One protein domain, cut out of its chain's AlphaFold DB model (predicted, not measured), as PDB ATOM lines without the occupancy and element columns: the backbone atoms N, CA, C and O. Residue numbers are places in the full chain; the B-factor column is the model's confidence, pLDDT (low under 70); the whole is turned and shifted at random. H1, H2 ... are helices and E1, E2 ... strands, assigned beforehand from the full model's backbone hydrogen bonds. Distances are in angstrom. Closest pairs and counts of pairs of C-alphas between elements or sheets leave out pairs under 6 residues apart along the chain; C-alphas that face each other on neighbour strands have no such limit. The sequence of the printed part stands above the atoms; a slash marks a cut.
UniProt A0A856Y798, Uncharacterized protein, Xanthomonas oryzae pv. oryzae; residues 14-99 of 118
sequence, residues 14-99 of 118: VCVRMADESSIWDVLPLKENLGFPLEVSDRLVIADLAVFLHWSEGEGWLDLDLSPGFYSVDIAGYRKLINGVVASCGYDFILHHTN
ATOM      1  N   VAL A  14     108.401 141.569 160.123       91.25
ATOM      2  CA  VAL A  14     109.729 141.157 160.586       91.25
ATOM      3  C   VAL A  14     109.543 140.032 161.586       91.25
ATOM      4  O   VAL A  14     108.855 140.198 162.592       91.25
ATOM      5  N   CYS A  15     110.164 138.894 161.308       92.81
ATOM      6  CA  CYS A  15     110.231 137.759 162.210       92.81
ATOM      7  C   CYS A  15     111.680 137.563 162.654       92.81
ATOM      8  O   CYS A  15     112.610 137.674 161.855       92.81
ATOM      9  N   VAL A  16     111.878 137.265 163.932       94.12
ATOM     10  CA  VAL A  16     113.172 136.836 164.460       94.12
ATOM     11  C   VAL A  16     112.974 135.453 165.035       94.12
ATOM     12  O   VAL A  16     112.041 135.239 165.806       94.12
ATOM     13  N   ARG A  17     113.824 134.517 164.619       94.88
ATOM     14  CA  ARG A  17     113.686 133.109 164.976       94.88
ATOM     15  C   ARG A  17     115.032 132.411 165.043       94.88
ATOM     16  O   ARG A  17     115.995 132.826 164.396       94.88
ATOM     17  N   MET A  18     115.085 131.315 165.776       95.81
ATOM     18  CA  MET A  18     116.211 130.394 165.750       95.81
ATOM     19  C   MET A  18     116.238 129.595 164.440       95.81
ATOM     20  O   MET A  18     115.226 129.399 163.763       95.81
ATOM     21  N   ALA A  19     117.424 129.126 164.056       95.81
ATOM     22  CA  ALA A  19     117.615 128.359 162.827       95.81
ATOM     23  C   ALA A  19     116.849 127.021 162.791       95.81
ATOM     24  O   ALA A  19     116.572 126.510 161.707       95.81
ATOM     25  N   ASP A  20     116.520 126.455 163.952       94.69
ATOM     26  CA  ASP A  20     115.727 125.232 164.112       94.69
ATOM     27  C   ASP A  20     114.211 125.488 164.192       94.69
ATOM     28  O   ASP A  20     113.421 124.543 164.128       94.69
ATOM     29  N   GLU A  21     113.789 126.751 164.257       95.25
ATOM     30  CA  GLU A  21     112.385 127.148 164.195       95.25
ATOM     31  C   GLU A  21     111.906 127.285 162.746       95.25
ATOM     32  O   GLU A  21     112.633 127.701 161.839       95.25
ATOM     33  N   SER A  22     110.635 126.944 162.523       93.75
ATOM     34  CA  SER A  22     110.008 127.080 161.207       93.75
ATOM     35  C   SER A  22     109.784 128.547 160.850       93.75
ATOM     36  O   SER A  22     109.387 129.348 161.693       93.75
ATOM     37  N   SER A  23     109.992 128.882 159.578       93.94
ATOM     38  CA  SER A  23     109.606 130.187 159.043       93.94
ATOM     39  C   SER A  23     108.080 130.330 159.012       93.94
ATOM     40  O   SER A  23     107.362 129.352 158.791       93.94
ATOM     41  N   ILE A  24     107.587 131.556 159.201       92.88
ATOM     42  CA  ILE A  24     106.164 131.893 159.032       92.88
ATOM     43  C   ILE A  24     105.755 131.953 157.551       92.88
ATOM     44  O   ILE A  24     104.565 131.938 157.230       92.88
ATOM     45  N   TRP A  25     106.737 132.030 156.649       94.56
ATOM     46  CA  TRP A  25     106.527 132.183 155.217       94.56
ATOM     47  C   TRP A  25     106.291 130.831 154.545       94.56
ATOM     48  O   TRP A  25     107.066 129.890 154.695       94.56
ATOM     49  N   ASP A  26     105.241 130.751 153.726       93.88
ATOM     50  CA  ASP A  26     104.916 129.579 152.903       93.88
ATOM     51  C   ASP A  26     105.507 129.656 151.484       93.88
ATOM     52  O   ASP A  26     105.074 128.956 150.568       93.88
ATOM     53  N   VAL A  27     106.507 130.520 151.298       94.50
ATOM     54  CA  VAL A  27     107.220 130.754 150.038       94.50
ATOM     55  C   VAL A  27     108.728 130.693 150.265       94.50
ATOM     56  O   VAL A  27     109.214 130.879 151.378       94.50
ATOM     57  N   LEU A  28     109.480 130.440 149.194       94.81
ATOM     58  CA  LEU A  28     110.940 130.471 149.246       94.81
ATOM     59  C   LEU A  28     111.458 131.909 149.423       94.81
ATOM     60  O   LEU A  28     110.812 132.848 148.943       94.81
ATOM     61  N   PRO A  29     112.624 132.087 150.072       95.50
ATOM     62  CA  PRO A  29     113.257 133.392 150.169       95.50
ATOM     63  C   PRO A  29     113.615 133.919 148.774       95.50
ATOM     64  O   PRO A  29     114.116 133.195 147.915       95.50
ATOM     65  N   LEU A  30     113.330 135.199 148.552       95.38
ATOM     66  CA  LEU A  30     113.662 135.935 147.334       95.38
ATOM     67  C   LEU A  30     115.078 136.526 147.402       95.38
ATOM     68  O   LEU A  30     115.753 136.646 146.380       95.38
ATOM     69  N   LYS A  31     115.503 136.937 148.599       95.50
ATOM     70  CA  LYS A  31     116.788 137.591 148.872       95.50
ATOM     71  C   LYS A  31     117.390 137.007 150.139       95.50
ATOM     72  O   LYS A  31     116.656 136.695 151.070       95.50
ATOM     73  N   GLU A  32     118.713 136.922 150.193       96.50
ATOM     74  CA  GLU A  32     119.438 136.388 151.347       96.50
ATOM     75  C   GLU A  32     120.730 137.177 151.597       96.50
ATOM     76  O   GLU A  32     121.465 137.506 150.659       96.50
ATOM     77  N   ASN A  33     121.030 137.455 152.864       97.25
ATOM     78  CA  ASN A  33     122.279 138.065 153.315       97.25
ATOM     79  C   ASN A  33     122.740 137.388 154.606       97.25
ATOM     80  O   ASN A  33     122.030 137.436 155.605       97.25
ATOM     81  N   LEU A  34     123.892 136.723 154.572       96.69
ATOM     82  CA  LEU A  34     124.231 135.692 155.552       96.69
ATOM     83  C   LEU A  34     125.480 136.061 156.354       96.69
ATOM     84  O   LEU A  34     126.487 136.505 155.794       96.69
ATOM     85  N   GLY A  35     125.437 135.803 157.656       96.25
ATOM     86  CA  GLY A  35     126.583 135.915 158.551       96.25
ATOM     87  C   GLY A  35     126.876 137.323 159.050       96.25
ATOM     88  O   GLY A  35     128.017 137.794 158.998       96.25
ATOM     89  N   PHE A  36     125.853 138.001 159.567       97.81
ATOM     90  CA  PHE A  36     126.058 139.148 160.446       97.81
ATOM     91  C   PHE A  36     126.443 138.676 161.855       97.81
ATOM     92  O   PHE A  36     125.754 137.828 162.422       97.81
ATOM     93  N   PRO A  37     127.495 139.237 162.469       97.44
ATOM     94  CA  PRO A  37     127.847 138.902 163.833       97.44
ATOM     95  C   PRO A  37     126.976 139.663 164.829       97.44
ATOM     96  O   PRO A  37     126.811 140.884 164.748       97.44
ATOM     97  N   LEU A  38     126.451 138.937 165.810       96.31
ATOM     98  CA  LEU A  38     125.681 139.497 166.908       96.31
ATOM     99  C   LEU A  38     126.161 138.908 168.234       96.31
ATOM    100  O   LEU A  38     126.165 137.699 168.433       96.31
ATOM    101  N   GLU A  39     126.541 139.785 169.154       96.31
ATOM    102  CA  GLU A  39     126.707 139.455 170.566       96.31
ATOM    103  C   GLU A  39     125.493 139.998 171.320       96.31
ATOM    104  O   GLU A  39     125.189 141.191 171.238       96.31
ATOM    105  N   VAL A  40     124.797 139.116 172.034       94.81
ATOM    106  CA  VAL A  40     123.724 139.473 172.962       94.81
ATOM    107  C   VAL A  40     124.305 139.386 174.366       94.81
ATOM    108  O   VAL A  40     124.615 138.297 174.839       94.81
ATOM    109  N   SER A  41     124.491 140.529 175.026       91.88
ATOM    110  CA  SER A  41     125.068 140.562 176.379       91.88
ATOM    111  C   SER A  41     124.017 140.471 177.487       91.88
ATOM    112  O   SER A  41     124.311 139.941 178.552       91.88
ATOM    113  N   ASP A  42     122.817 141.005 177.250       88.62
ATOM    114  CA  ASP A  42     121.743 141.084 178.252       88.62
ATOM    115  C   ASP A  42     120.372 140.933 177.587       88.62
ATOM    116  O   ASP A  42     119.708 139.915 177.752       88.62
ATOM    117  N   ARG A  43     120.001 141.901 176.739       87.50
ATOM    118  CA  ARG A  43     118.747 141.893 175.975       87.50
ATOM    119  C   ARG A  43     118.981 142.001 174.475       87.50
ATOM    120  O   ARG A  43     119.919 142.669 174.034       87.50
ATOM    121  N   LEU A  44     118.074 141.410 173.706       90.00
ATOM    122  CA  LEU A  44     117.944 141.638 172.273       90.00
ATOM    123  C   LEU A  44     116.625 142.356 171.999       90.00
ATOM    124  O   LEU A  44     115.586 141.986 172.536       90.00
ATOM    125  N   VAL A  45     116.677 143.372 171.143       89.12
ATOM    126  CA  VAL A  45     115.503 144.147 170.746       89.12
ATOM    127  C   VAL A  45     115.489 144.350 169.239       89.12
ATOM    128  O   VAL A  45     116.545 144.467 168.612       89.12
ATOM    129  N   ILE A  46     114.292 144.437 168.671       88.06
ATOM    130  CA  ILE A  46     114.070 144.985 167.333       88.06
ATOM    131  C   ILE A  46     113.651 146.439 167.503       88.06
ATOM    132  O   ILE A  46     112.774 146.738 168.311       88.06
ATOM    133  N   ALA A  47     114.258 147.333 166.734       84.88
ATOM    134  CA  ALA A  47     113.874 148.733 166.696       84.88
ATOM    135  C   ALA A  47     113.935 149.244 165.258       84.88
ATOM    136  O   ALA A  47     114.790 148.825 164.473       84.88
ATOM    137  N   ASP A  48     113.044 150.177 164.937       80.88
ATOM    138  CA  ASP A  48     113.156 150.965 163.716       80.88
ATOM    139  C   ASP A  48     114.445 151.805 163.752       80.88
ATOM    140  O   ASP A  48     114.855 152.312 164.805       80.88
ATOM    141  N   LEU A  49     115.103 151.973 162.603       78.00
ATOM    142  CA  LEU A  49     116.340 152.746 162.528       78.00
ATOM    143  C   LEU A  49     116.129 154.204 162.967       78.00
ATOM    144  O   LEU A  49     117.002 154.772 163.622       78.00
ATOM    145  N   ALA A  50     114.983 154.814 162.656       76.19
ATOM    146  CA  ALA A  50     114.655 156.166 163.092       76.19
ATOM    147  C   ALA A  50     114.561 156.251 164.619       76.19
ATOM    148  O   ALA A  50     115.090 157.192 165.209       76.19
ATOM    149  N   VAL A  51     113.960 155.254 165.268       73.50
ATOM    150  CA  VAL A  51     113.913 155.157 166.734       73.50
ATOM    151  C   VAL A  51     115.328 155.054 167.308       73.50
ATOM    152  O   VAL A  51     115.666 155.760 168.261       73.50
ATOM    153  N   PHE A  52     116.177 154.220 166.700       70.44
ATOM    154  CA  PHE A  52     117.563 154.050 167.134       70.44
ATOM    155  C   PHE A  52     118.374 155.349 167.008       70.44
ATOM    156  O   PHE A  52     119.098 155.725 167.927       70.44
ATOM    157  N   LEU A  53     118.216 156.084 165.902       72.62
ATOM    158  CA  LEU A  53     118.926 157.344 165.656       72.62
ATOM    159  C   LEU A  53     118.557 158.454 166.651       72.62
ATOM    160  O   LEU A  53     119.400 159.297 166.959       72.62
ATOM    161  N   HIS A  54     117.328 158.452 167.172       71.31
ATOM    162  CA  HIS A  54     116.865 159.439 168.151       71.31
ATOM    163  C   HIS A  54     117.130 159.031 169.610       71.31
ATOM    164  O   HIS A  54     116.737 159.774 170.509       71.31
ATOM    165  N   TRP A  55     117.786 157.886 169.863       63.53
ATOM    166  CA  TRP A  55     118.115 157.375 171.207       63.53
ATOM    167  C   TRP A  55     116.935 157.409 172.194       63.53
ATOM    168  O   TRP A  55     117.110 157.599 173.396       63.53
ATOM    169  N   SER A  56     115.713 157.252 171.685       65.69
ATOM    170  CA  SER A  56     114.499 157.240 172.500       65.69
ATOM    171  C   SER A  56     114.273 155.815 172.988       65.69
ATOM    172  O   SER A  56     113.583 155.018 172.353       65.69
ATOM    173  N   GLU A  57     114.966 155.457 174.071       65.44
ATOM    174  CA  GLU A  57     114.891 154.117 174.656       65.44
ATOM    175  C   GLU A  57     113.439 153.738 174.989       65.44
ATOM    176  O   GLU A  57     112.732 154.477 175.672       65.44
ATOM    177  N   GLY A  58     113.006 152.562 174.523       61.91
ATOM    178  CA  GLY A  58     111.707 151.972 174.862       61.91
ATOM    179  C   GLY A  58     110.528 152.377 173.972       61.91
ATOM    180  O   GLY A  58     109.476 151.744 174.053       61.91
ATOM    181  N   GLU A  59     110.670 153.364 173.086       71.69
ATOM    182  CA  GLU A  59     109.607 153.699 172.130       71.69
ATOM    183  C   GLU A  59     109.707 152.822 170.879       71.69
ATOM    184  O   GLU A  59     110.632 152.955 170.090       71.69
ATOM    185  N   GLY A  60     108.754 151.906 170.682       71.69
ATOM    186  CA  GLY A  60     108.714 151.050 169.486       71.69
ATOM    187  C   GLY A  60     109.767 149.938 169.461       71.69
ATOM    188  O   GLY A  60     110.011 149.357 168.405       71.69
ATOM    189  N   TRP A  61     110.390 149.644 170.607       83.62
ATOM    190  CA  TRP A  61     111.291 148.504 170.758       83.62
ATOM    191  C   TRP A  61     110.462 147.252 171.016       83.62
ATOM    192  O   TRP A  61     109.533 147.274 171.825       83.62
ATOM    193  N   LEU A  62     110.812 146.161 170.347       84.56
ATOM    194  CA  LEU A  62     110.258 144.844 170.624       84.56
ATOM    195  C   LEU A  62     111.341 143.988 171.275       84.56
ATOM    196  O   LEU A  62     112.295 143.596 170.600       84.56
ATOM    197  N   ASP A  63     111.201 143.723 172.572       87.50
ATOM    198  CA  ASP A  63     112.081 142.802 173.287       87.50
ATOM    199  C   ASP A  63     111.886 141.367 172.790       87.50
ATOM    200  O   ASP A  63     110.763 140.897 172.585       87.50
ATOM    201  N   LEU A  64     113.004 140.669 172.620       87.75
ATOM    202  CA  LEU A  64     113.046 139.263 172.258       87.75
ATOM    203  C   LEU A  64     113.638 138.464 173.413       87.75
ATOM    204  O   LEU A  64     114.712 138.793 173.921       87.75
ATOM    205  N   ASP A  65     112.937 137.404 173.806       87.38
ATOM    206  CA  ASP A  65     113.399 136.477 174.835       87.38
ATOM    207  C   ASP A  65     114.453 135.536 174.238       87.38
ATOM    208  O   ASP A  65     114.140 134.515 173.625       87.38
ATOM    209  N   LEU A  66     115.716 135.945 174.342       88.25
ATOM    210  CA  LEU A  66     116.866 135.239 173.795       88.25
ATOM    211  C   LEU A  66     117.997 135.214 174.811       88.25
ATOM    212  O   LEU A  66     118.337 136.230 175.415       88.25
ATOM    213  N   SER A  67     118.603 134.041 174.973       91.00
ATOM    214  CA  SER A  67     119.743 133.870 175.868       91.00
ATOM    215  C   SER A  67     120.920 134.761 175.452       91.00
ATOM    216  O   SER A  67     121.198 134.898 174.259       91.00
ATOM    217  N   PRO A  68     121.679 135.315 176.410       95.00
ATOM    218  CA  PRO A  68     122.956 135.939 176.104       95.00
ATOM    219  C   PRO A  68     123.913 134.957 175.422       95.00
ATOM    220  O   PRO A  68     123.975 133.778 175.780       95.00
ATOM    221  N   GLY A  69     124.688 135.445 174.460       96.50
ATOM    222  CA  GLY A  69     125.597 134.615 173.680       96.50
ATOM    223  C   GLY A  69     126.010 135.246 172.358       96.50
ATOM    224  O   GLY A  69     125.671 136.390 172.046       96.50
ATOM    225  N   PHE A  70     126.757 134.474 171.573       97.75
ATOM    226  CA  PHE A  70     127.142 134.849 170.221       97.75
ATOM    227  C   PHE A  70     126.229 134.178 169.205       97.75
ATOM    228  O   PHE A  70     125.884 133.001 169.329       97.75
ATOM    229  N   TYR A  71     125.869 134.942 168.183       97.50
ATOM    230  CA  TYR A  71     125.001 134.517 167.106       97.50
ATOM    231  C   TYR A  71     125.590 134.944 165.766       97.50
ATOM    232  O   TYR A  71     126.060 136.073 165.602       97.50
ATOM    233  N   SER A  72     125.529 134.038 164.795       97.88
ATOM    234  CA  SER A  72     125.565 134.398 163.381       97.88
ATOM    235  C   SER A  72     124.129 134.621 162.937       97.88
ATOM    236  O   SER A  72     123.276 133.771 163.194       97.88
ATOM    237  N   VAL A  73     123.853 135.766 162.324       97.88
ATOM    238  CA  VAL A  73     122.504 136.158 161.916       97.88
ATOM    239  C   VAL A  73     122.427 136.212 160.406       97.88
ATOM    240  O   VAL A  73     123.182 136.944 159.763       97.88
ATOM    241  N   ASP A  74     121.485 135.458 159.869       97.94
ATOM    242  CA  ASP A  74     121.153 135.446 158.456       97.94
ATOM    243  C   ASP A  74     119.854 136.224 158.251       97.94
ATOM    244  O   ASP A  74     118.932 136.129 159.057       97.94
ATOM    245  N   ILE A  75     119.771 137.015 157.186       97.44
ATOM    246  CA  ILE A  75     118.564 137.753 156.820       97.44
ATOM    247  C   ILE A  75     118.017 137.168 155.528       97.44
ATOM    248  O   ILE A  75     118.692 137.197 154.496       97.44
ATOM    249  N   ALA A  76     116.778 136.692 155.570       97.44
ATOM    250  CA  ALA A  76     116.051 136.196 154.410       97.44
ATOM    251  C   ALA A  76     114.850 137.103 154.125       97.44
ATOM    252  O   ALA A  76     114.051 137.377 155.015       97.44
ATOM    253  N   GLY A  77     114.728 137.592 152.892       96.19
ATOM    254  CA  GLY A  77     113.620 138.428 152.435       96.19
ATOM    255  C   GLY A  77     112.606 137.622 151.631       96.19
ATOM    256  O   GLY A  77     112.979 136.860 150.739       96.19
ATOM    257  N   TYR A  78     111.321 137.830 151.903       96.25
ATOM    258  CA  TYR A  78     110.212 137.069 151.339       96.25
ATOM    259  C   TYR A  78     109.203 137.977 150.640       96.25
ATOM    260  O   TYR A  78     108.933 139.104 151.061       96.25
ATOM    261  N   ARG A  79     108.593 137.445 149.579       94.75
ATOM    262  CA  ARG A  79     107.467 138.068 148.881       94.75
ATOM    263  C   ARG A  79     106.489 137.003 148.407       94.75
ATOM    264  O   ARG A  79     106.851 136.130 147.621       94.75
ATOM    265  N   LYS A  80     105.223 137.147 148.791       94.12
ATOM    266  CA  LYS A  80     104.107 136.348 148.287       94.12
ATOM    267  C   LYS A  80     103.292 137.150 147.281       94.12
ATOM    268  O   LYS A  80     102.827 138.250 147.578       94.12
ATOM    269  N   LEU A  81     103.090 136.580 146.095       93.44
ATOM    270  CA  LEU A  81     102.264 137.168 145.043       93.44
ATOM    271  C   LEU A  81     100.930 136.428 144.923       93.44
ATOM    272  O   LEU A  81     100.900 135.200 144.869       93.44
ATOM    273  N   ILE A  82      99.834 137.175 144.809       94.12
ATOM    274  CA  ILE A  82      98.512 136.657 144.441       94.12
ATOM    275  C   ILE A  82      98.042 137.448 143.223       94.12
ATOM    276  O   ILE A  82      97.914 138.667 143.280       94.12
ATOM    277  N   ASN A  83      97.805 136.760 142.103       93.50
ATOM    278  CA  ASN A  83      97.387 137.374 140.833       93.50
ATOM    279  C   ASN A  83      98.311 138.518 140.360       93.50
ATOM    280  O   ASN A  83      97.840 139.523 139.835       93.50
ATOM    281  N   GLY A  84      99.624 138.379 140.569       88.88
ATOM    282  CA  GLY A  84     100.619 139.390 140.184       88.88
ATOM    283  C   GLY A  84     100.720 140.593 141.129       88.88
ATOM    284  O   GLY A  84     101.503 141.497 140.863       88.88
ATOM    285  N   VAL A  85      99.972 140.600 142.236       89.62
ATOM    286  CA  VAL A  85     100.016 141.645 143.267       89.62
ATOM    287  C   VAL A  85     100.718 141.111 144.512       89.62
ATOM    288  O   VAL A  85     100.516 139.956 144.889       89.62
ATOM    289  N   VAL A  86     101.531 141.947 145.160       90.69
ATOM    290  CA  VAL A  86     102.148 141.626 146.455       90.69
ATOM    291  C   VAL A  86     101.053 141.485 147.508       90.69
ATOM    292  O   VAL A  86     100.389 142.457 147.852       90.69
ATOM    293  N   ALA A  87     100.849 140.259 147.981       92.19
ATOM    294  CA  ALA A  87      99.867 139.941 149.011       92.19
ATOM    295  C   ALA A  87     100.461 140.067 150.417       92.19
ATOM    296  O   ALA A  87      99.784 140.536 151.327       92.19
ATOM    297  N   SER A  88     101.719 139.659 150.583       93.00
ATOM    298  CA  SER A  88     102.499 139.854 151.804       93.00
ATOM    299  C   SER A  88     103.994 139.848 151.482       93.00
ATOM    300  O   SER A  88     104.430 139.274 150.476       93.00
ATOM    301  N   CYS A  89     104.784 140.512 152.318       94.38
ATOM    302  CA  CYS A  89     106.237 140.523 152.228       94.38
ATOM    303  C   CYS A  89     106.859 140.836 153.584       94.38
ATOM    304  O   CYS A  89     106.218 141.429 154.454       94.38
ATOM    305  N   GLY A  90     108.119 140.460 153.745       95.19
ATOM    306  CA  GLY A  90     108.817 140.670 154.996       95.19
ATOM    307  C   GLY A  90     110.140 139.942 155.061       95.19
ATOM    308  O   GLY A  90     110.682 139.528 154.035       95.19
ATOM    309  N   TYR A  91     110.661 139.828 156.274       95.69
ATOM    310  CA  TYR A  91     112.014 139.366 156.529       95.69
ATOM    311  C   TYR A  91     112.060 138.428 157.727       95.69
ATOM    312  O   TYR A  91     111.438 138.706 158.752       95.69
ATOM    313  N   ASP A  92     112.859 137.373 157.612       96.50
ATOM    314  CA  ASP A  92     113.318 136.596 158.759       96.50
ATOM    315  C   ASP A  92     114.742 137.033 159.109       96.50
ATOM    316  O   ASP A  92     115.610 137.081 158.237       96.50
ATOM    317  N   PHE A  93     114.991 137.277 160.393       96.75
ATOM    318  CA  PHE A  93     116.323 137.251 160.984       96.75
ATOM    319  C   PHE A  93     116.498 135.893 161.657       96.75
ATOM    320  O   PHE A  93     115.817 135.568 162.633       96.75
ATOM    321  N   ILE A  94     117.393 135.092 161.103       97.69
ATOM    322  CA  ILE A  94     117.600 133.697 161.458       97.69
ATOM    323  C   ILE A  94     118.856 133.616 162.314       97.69
ATOM    324  O   ILE A  94     119.954 133.953 161.879       97.69
ATOM    325  N   LEU A  95     118.678 133.190 163.556       97.31
ATOM    326  CA  LEU A  95     119.719 133.166 164.570       97.31
ATOM    327  C   LEU A  95     120.363 131.784 164.646       97.31
ATOM    328  O   LEU A  95     119.715 130.779 164.947       97.31
ATOM    329  N   HIS A  96     121.676 131.751 164.447       97.38
ATOM    330  CA  HIS A  96     122.510 130.574 164.645       97.38
ATOM    331  C   HIS A  96     123.388 130.801 165.868       97.38
ATOM    332  O   HIS A  96     124.297 131.626 165.821       97.38
ATOM    333  N   HIS A  97     123.140 130.079 166.962       96.12
ATOM    334  CA  HIS A  97     123.997 130.170 168.144       96.12
ATOM    335  C   HIS A  97     125.419 129.684 167.818       96.12
ATOM    336  O   HIS A  97     125.604 128.626 167.209       96.12
ATOM    337  N   THR A  98     126.432 130.429 168.258       96.56
ATOM    338  CA  THR A  98     127.846 130.120 168.037       96.56
ATOM    339  C   THR A  98     128.626 130.097 169.351       96.56
ATOM    340  O   THR A  98     128.292 130.759 170.327       96.56
ATOM    341  N   ASN A  99     129.718 129.328 169.388       95.19
ATOM    342  CA  ASN A  99     130.569 129.218 170.586       95.19
ATOM    343  C   ASN A  99     131.560 130.387 170.743       95.19
ATOM    344  O   ASN A  99     132.248 130.489 171.755       95.19
TER     345      ASN A  99
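This is residues 14 to 99 of the 118 residues of an uncharacterized protein of Xanthomonas oryzae pv. oryzae (UniProt A0A856Y798). A long two-stranded hairpin, E5 and E6, makes the backbone of a twisted sheet of four strands, with E2 along E5 and the short E1 along E6; the end of the hairpin reaches past both. From near the other end of the sheet a small arm folds away, made of the paired short strands E3 and E4 with the one short helix H1 beyond them. The printed part has 86 residues, with elements in the order E1, E2, E3, H1, E4, E5, E6; the larger sheet has the order E1, E6, E5, E2 and is mixed. The class is mostly strand. The whole is only just loose, close to compact, with a radius of gyration of the C-alphas of 14.6 A and spans of 44 by 33 by 19 A.

E1 is residues 14 to 18, 13.6 A long, with C-alpha 14 at (109.729, 141.157, 160.586). E2, residues 31 to 40, is 25.1 A long and bends by 57 degrees at residue 37. E3 is residues 44 to 46, H1 residues 49 to 53 and E4 residues 62 to 64. E5, residues 69 to 82, is 39.9 A long and bends by 51 degrees at residue 72. E6, residues 85 to 98, is 39.0 A long and ends with C-alpha 98 at (127.846, 130.120, 168.037).

In the larger sheet E1 and E2 are the edge strands. E1 and E6 are parallel at 32 degrees, with N 15 and O 91 2.9 A apart, within hydrogen-bond range. E6 and E5, a hairpin, are antiparallel at 165 degrees; N 78 and O 90 are 2.8 A apart. E5 and E2 are antiparallel at 150 degrees, with N 71 and O 38 2.8 A apart. The C-alphas of Ser 72 and Pro 37, the residues at which E5 and E2 bend, face each other, 5.1 A apart. From edge to edge the strands' lines turn by 65 degrees. E3 and E4 form a second sheet, antiparallel at 145 degrees, with N 46 and O 62 2.9 A apart. E2 and E3 meet only through their link. E3 is apart from E5 and E6. H1 is not on the larger sheet, and its O i to N i+4 pair is within hydrogen-bond range.

The two C-alphas farthest apart are those of Asn 83 and Asn 99, at 45.3 A. The printed part has no cut. The link from E1 to E2, residues 19 to 30, is long; the link from H1 to E4 is short, and the others are tight. The mean pLDDT of the printed part is 90.4, and residues 55 to 58 are under 70.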